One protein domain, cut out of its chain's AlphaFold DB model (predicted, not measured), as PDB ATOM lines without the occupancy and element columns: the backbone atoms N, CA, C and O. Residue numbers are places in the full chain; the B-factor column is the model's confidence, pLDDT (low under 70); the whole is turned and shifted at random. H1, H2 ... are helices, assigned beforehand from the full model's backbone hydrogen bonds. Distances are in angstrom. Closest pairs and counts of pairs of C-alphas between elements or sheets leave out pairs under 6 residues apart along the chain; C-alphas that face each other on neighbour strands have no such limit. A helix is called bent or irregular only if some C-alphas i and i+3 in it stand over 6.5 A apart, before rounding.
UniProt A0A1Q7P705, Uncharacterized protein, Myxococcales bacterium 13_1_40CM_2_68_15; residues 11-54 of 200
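This is residues 11 to 54 of the 200 residues of an uncharacterized protein of Myxococcales bacterium 13_1_40CM_2_68_15 (UniProt A0A1Q7P705). Picture a loose, open U: two helices, the shorter H1 and the longer H2, with a short link joining them at one end, where the chain folds back, and an empty gap between them. After H2, residues 50 to 54 turn off its far end as a tail bent to the side on which H1 lies. The printed part has 44 residues with two named helices, H1 then H2, and no named strand; its class is all helix. It is loose, with a radius of gyration of the C-alphas of 13.3 A, and flat, spanning 38 by 20 by 10 A.

Start with H1, residues 11 to 23, then pass the short link of 6 residues to H2, residues 30 to 49. The two helices are apart, with no C-alpha of the one within 8 A of the other. Look at residues 11 to 17 and 30 to 42 for instance: they stand free, with no C-alpha 8 or more residues away along the chain within 10 A. In H1 and H2, every O i to N i+4 pair is within hydrogen-bond range.

Find C-alpha 11 at (221.715, 229.220, 179.794); from there H1 runs 18.3 A to C-alpha 23 at (208.571, 219.391, 187.971). Then find Lys 30, where H2 begins; it runs 29.2 A to C-alpha 49 at (239.924, 225.220, 170.337). Neither helix is bent.

The two C-alphas farthest apart are those of Tyr 24 and Leu 49, at 38.5 A, while those of Gly 11 and Asp 54, the first and last printed, are 14.2 A apart. The printed part has no cut. In this predicted model the mean pLDDT of the printed part is 85.2, and no printed residue is under 70.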
ATOM      1  N   GLY A  11     221.341 230.483 179.165       71.19
ATOM      2  CA  GLY A  11     221.715 229.220 179.794       71.19
ATOM      3  C   GLY A  11     220.938 228.964 181.083       71.19
ATOM      4  O   GLY A  11     220.487 227.840 181.323       71.19
ATOM      5  N   MET A  12     220.718 230.009 181.883       75.69
ATOM      6  CA  MET A  12     219.917 229.921 183.107       75.69
ATOM      7  C   MET A  12     218.439 229.670 182.784       75.69
ATOM      8  O   MET A  12     217.807 228.811 183.396       75.69
ATOM      9  N   LEU A  13     217.917 230.337 181.751       78.88
ATOM     10  CA  LEU A  13     216.523 230.197 181.331       78.88
ATOM     11  C   LEU A  13     216.229 228.801 180.764       78.88
ATOM     12  O   LEU A  13     215.189 228.214 181.057       78.88
ATOM     13  N   MET A  14     217.164 228.222 180.007       76.00
ATOM     14  CA  MET A  14     217.022 226.855 179.502       76.00
ATOM     15  C   MET A  14     216.988 225.822 180.636       76.00
ATOM     16  O   MET A  14     216.175 224.897 180.600       76.00
ATOM     17  N   ARG A  15     217.832 225.987 181.664       79.94
ATOM     18  CA  ARG A  15     217.806 225.125 182.856       79.94
ATOM     19  C   ARG A  15     216.482 225.246 183.601       79.94
ATOM     20  O   ARG A  15     215.862 224.224 183.872       79.94
ATOM     21  N   GLU A  16     216.008 226.470 183.829       83.00
ATOM     22  CA  GLU A  16     214.703 226.704 184.456       83.00
ATOM     23  C   GLU A  16     213.558 226.052 183.671       83.00
ATOM     24  O   GLU A  16     212.678 225.443 184.275       83.00
ATOM     25  N   LEU A  17     213.574 226.112 182.335       82.06
ATOM     26  CA  LEU A  17     212.558 225.463 181.500       82.06
ATOM     27  C   LEU A  17     212.587 223.935 181.614       82.06
ATOM     28  O   LEU A  17     211.527 223.308 181.682       82.06
ATOM     29  N   VAL A  18     213.776 223.332 181.647       81.38
ATOM     30  CA  VAL A  18     213.930 221.880 181.815       81.38
ATOM     31  C   VAL A  18     213.490 221.449 183.215       81.38
ATOM     32  O   VAL A  18     212.716 220.499 183.344       81.38
ATOM     33  N   ASP A  19     213.897 222.179 184.252       84.31
ATOM     34  CA  ASP A  19     213.494 221.919 185.636       84.31
ATOM     35  C   ASP A  19     211.980 222.061 185.817       84.31
ATOM     36  O   ASP A  19     211.344 221.236 186.478       84.31
ATOM     37  N   LEU A  20     211.370 223.054 185.166       88.00
ATOM     38  CA  LEU A  20     209.923 223.239 185.147       88.00
ATOM     39  C   LEU A  20     209.226 222.072 184.437       88.00
ATOM     40  O   LEU A  20     208.271 221.504 184.972       88.00
ATOM     41  N   ALA A  21     209.722 221.663 183.268       84.12
ATOM     42  CA  ALA A  21     209.180 220.527 182.529       84.12
ATOM     43  C   ALA A  21     209.240 219.235 183.360       84.12
ATOM     44  O   ALA A  21     208.251 218.502 183.428       84.12
ATOM     45  N   MET A  22     210.348 218.993 184.065       82.12
ATOM     46  CA  MET A  22     210.488 217.853 184.973       82.12
ATOM     47  C   MET A  22     209.548 217.957 186.182       82.12
ATOM     48  O   MET A  22     208.859 216.983 186.501       82.12
ATOM     49  N   LYS A  23     209.452 219.134 186.817       89.31
ATOM     50  CA  LYS A  23     208.571 219.391 187.971       89.31
ATOM     51  C   LYS A  23     207.103 219.098 187.656       89.31
ATOM     52  O   LYS A  23     206.406 218.509 188.479       89.31
ATOM     53  N   TYR A  24     206.647 219.466 186.461       90.88
ATOM     54  CA  TYR A  24     205.273 219.229 186.007       90.88
ATOM     55  C   TYR A  24     205.089 217.904 185.248       90.88
ATOM     56  O   TYR A  24     204.017 217.664 184.696       90.88
ATOM     57  N   LYS A  25     206.099 217.018 185.239       83.50
ATOM     58  CA  LYS A  25     206.076 215.715 184.544       83.50
ATOM     59  C   LYS A  25     205.737 215.824 183.052       83.50
ATOM     60  O   LYS A  25     205.140 214.916 182.469       83.50
ATOM     61  N   ILE A  26     206.128 216.928 182.421       84.75
ATOM     62  CA  ILE A  26     206.021 217.106 180.978       84.75
ATOM     63  C   ILE A  26     207.029 216.156 180.332       84.75
ATOM     64  O   ILE A  26     208.229 216.211 180.599       84.75
ATOM     65  N   LYS A  27     206.534 215.245 179.492       79.19
ATOM     66  CA  LYS A  27     207.374 214.283 178.782       79.19
ATOM     67  C   LYS A  27     208.221 215.029 177.754       79.19
ATOM     68  O   LYS A  27     207.698 215.431 176.721       79.19
ATOM     69  N   ILE A  28     209.515 215.179 178.026       78.94
ATOM     70  CA  ILE A  28     210.472 215.748 177.074       78.94
ATOM     71  C   ILE A  28     210.727 214.709 175.965       78.94
ATOM     72  O   ILE A  28     211.149 213.588 176.274       78.94
ATOM     73  N   PRO A  29     210.444 215.026 174.687       83.81
ATOM     74  CA  PRO A  29     210.749 214.134 173.571       83.81
ATOM     75  C   PRO A  29     212.248 213.801 173.493       83.81
ATOM     76  O   PRO A  29     213.101 214.619 173.849       83.81
ATOM     77  N   LYS A  30     212.588 212.587 173.043       82.81
ATOM     78  CA  LYS A  30     213.978 212.084 173.036       82.81
ATOM     79  C   LYS A  30     214.898 212.926 172.149       82.81
ATOM     80  O   LYS A  30     216.096 213.017 172.400       82.81
ATOM     81  N   GLU A  31     214.323 213.565 171.144       87.38
ATOM     82  CA  GLU A  31     214.973 214.442 170.183       87.38
ATOM     83  C   GLU A  31     215.674 215.615 170.889       87.38
ATOM     84  O   GLU A  31     216.798 215.965 170.532       87.38
ATOM     85  N   TYR A  32     215.088 216.158 171.963       84.44
ATOM     86  CA  TYR A  32     215.704 217.239 172.742       84.44
ATOM     87  C   TYR A  32     216.909 216.777 173.566       84.44
ATOM     88  O   TYR A  32     217.859 217.538 173.738       84.44
ATOM     89  N   ALA A  33     216.915 215.529 174.041       83.00
ATOM     90  CA  ALA A  33     218.069 214.969 174.745       83.00
ATOM     91  C   ALA A  33     219.264 214.784 173.795       83.00
ATOM     92  O   ALA A  33     220.405 215.074 174.158       83.00
ATOM     93  N   VAL A  34     219.000 214.353 172.557       88.88
ATOM     94  CA  VAL A  34     220.026 214.241 171.510       88.88
ATOM     95  C   VAL A  34     220.582 215.620 171.148       88.88
ATOM     96  O   VAL A  34     221.800 215.779 171.097       88.88
ATOM     97  N   LEU A  35     219.712 216.622 170.979       87.31
ATOM     98  CA  LEU A  35     220.127 218.009 170.740       87.31
ATOM     99  C   LEU A  35     220.987 218.550 171.886       87.31
ATOM    100  O   LEU A  35     222.058 219.085 171.633       87.31
ATOM    101  N   SER A  36     220.574 218.343 173.139       84.06
ATOM    102  CA  SER A  36     221.339 218.778 174.313       84.06
ATOM    103  C   SER A  36     222.738 218.153 174.354       84.06
ATOM    104  O   SER A  36     223.720 218.864 174.568       84.06
ATOM    105  N   LYS A  37     222.853 216.848 174.074       87.62
ATOM    106  CA  LYS A  37     224.151 216.163 174.001       87.62
ATOM    107  C   LYS A  37     225.021 216.707 172.865       87.62
ATOM    108  O   LYS A  37     226.221 216.894 173.062       87.62
ATOM    109  N   ALA A  38     224.432 216.950 171.695       92.25
ATOM    110  CA  ALA A  38     225.138 217.522 170.554       92.25
ATOM    111  C   ALA A  38     225.661 218.926 170.890       92.25
ATOM    112  O   ALA A  38     226.856 219.165 170.755       92.25
ATOM    113  N   SER A  39     224.811 219.801 171.438       87.12
ATOM    114  CA  SER A  39     225.192 221.148 171.876       87.12
ATOM    115  C   SER A  39     226.319 221.133 172.910       87.12
ATOM    116  O   SER A  39     227.299 221.848 172.731       87.12
ATOM    117  N   ALA A  40     226.232 220.282 173.940       87.00
ATOM    118  CA  ALA A  40     227.282 220.159 174.955       87.00
ATOM    119  C   ALA A  40     228.610 219.651 174.368       87.00
ATOM    120  O   ALA A  40     229.685 220.090 174.770       87.00
ATOM    121  N   THR A  41     228.545 218.740 173.394       91.44
ATOM    122  CA  THR A  41     229.737 218.224 172.705       91.44
ATOM    123  C   THR A  41     230.376 219.311 171.845       91.44
ATOM    124  O   THR A  41     231.590 219.495 171.894       91.44
ATOM    125  N   THR A  42     229.571 220.063 171.094       90.31
ATOM    126  CA  THR A  42     230.044 221.191 170.285       90.31
ATOM    127  C   THR A  42     230.663 222.280 171.157       90.31
ATOM    128  O   THR A  42     231.760 222.728 170.850       90.31
ATOM    129  N   GLU A  43     230.026 222.655 172.269       86.69
ATOM    130  CA  GLU A  43     230.594 223.604 173.236       86.69
ATOM    131  C   GLU A  43     231.931 223.098 173.795       86.69
ATOM    132  O   GLU A  43     232.897 223.855 173.863       86.69
ATOM    133  N   GLY A  44     232.016 221.808 174.139       89.12
ATOM    134  CA  GLY A  44     233.249 221.190 174.625       89.12
ATOM    135  C   GLY A  44     234.395 221.239 173.611       89.12
ATOM    136  O   GLY A  44     235.530 221.505 174.000       89.12
ATOM    137  N   ILE A  45     234.106 221.029 172.323       91.69
ATOM    138  CA  ILE A  45     235.095 221.148 171.240       91.69
ATOM    139  C   ILE A  45     235.517 222.610 171.057       91.69
ATOM    140  O   ILE A  45     236.710 222.895 170.996       91.69
ATOM    141  N   VAL A  46     234.559 223.540 171.012       89.06
ATOM    142  CA  VAL A  46     234.836 224.978 170.854       89.06
ATOM    143  C   VAL A  46     235.694 225.489 172.007       89.06
ATOM    144  O   VAL A  46     236.694 226.149 171.761       89.06
ATOM    145  N   ARG A  47     235.387 225.099 173.250       87.81
ATOM    146  CA  ARG A  47     236.161 225.494 174.434       87.81
ATOM    147  C   ARG A  47     237.599 224.965 174.425       87.81
ATOM    148  O   ARG A  47     238.464 225.586 175.029       87.81
ATOM    149  N   GLN A  48     237.858 223.827 173.778       91.94
ATOM    150  CA  GLN A  48     239.225 223.317 173.601       91.94
ATOM    151  C   GLN A  48     239.997 224.069 172.514       91.94
ATOM    152  O   GLN A  48     241.220 224.144 172.595       91.94
ATOM    153  N   LEU A  49     239.304 224.588 171.498       92.12
ATOM    154  CA  LEU A  49     239.924 225.220 170.337       92.12
ATOM    155  C   LEU A  49     240.144 226.726 170.534       92.12
ATOM    156  O   LEU A  49     241.215 227.229 170.215       92.12
ATOM    157  N   ASP A  50     239.137 227.424 171.059       90.19
ATOM    158  CA  ASP A  50     239.163 228.859 171.338       90.19
ATOM    159  C   ASP A  50     238.319 229.168 172.596       90.19
ATOM    160  O   ASP A  50     237.093 229.299 172.520       90.19
ATOM    161  N   PRO A  51     238.952 229.234 173.781       85.00
ATOM    162  CA  PRO A  51     238.254 229.450 175.045       85.00
ATOM    163  C   PRO A  51     237.785 230.897 175.270       85.00
ATOM    164  O   PRO A  51     236.950 231.106 176.151       85.00
ATOM    165  N   GLU A  52     238.290 231.878 174.513       87.88
ATOM    166  CA  GLU A  52     237.915 233.298 174.653       87.88
ATOM    167  C   GLU A  52     236.841 233.734 173.639       87.88
ATOM    168  O   GLU A  52     236.386 234.879 173.661       87.88
ATOM    169  N   LEU A  53     236.393 232.817 172.775       84.19
ATOM    170  CA  LEU A  53     235.381 233.083 171.760       84.19
ATOM    171  C   LEU A  53     234.036 233.518 172.371       84.19
ATOM    172  O   LEU A  53     233.367 232.756 173.075       84.19
ATOM    173  N   ASP A  54     233.558 234.703 171.985       83.62
ATOM    174  CA  ASP A  54     232.173 235.116 172.226       83.62
ATOM    175  C   ASP A  54     231.227 234.381 171.259       83.62
ATOM    176  O   ASP A  54     230.975 234.800 170.121       83.62
TER     177      ASP A  54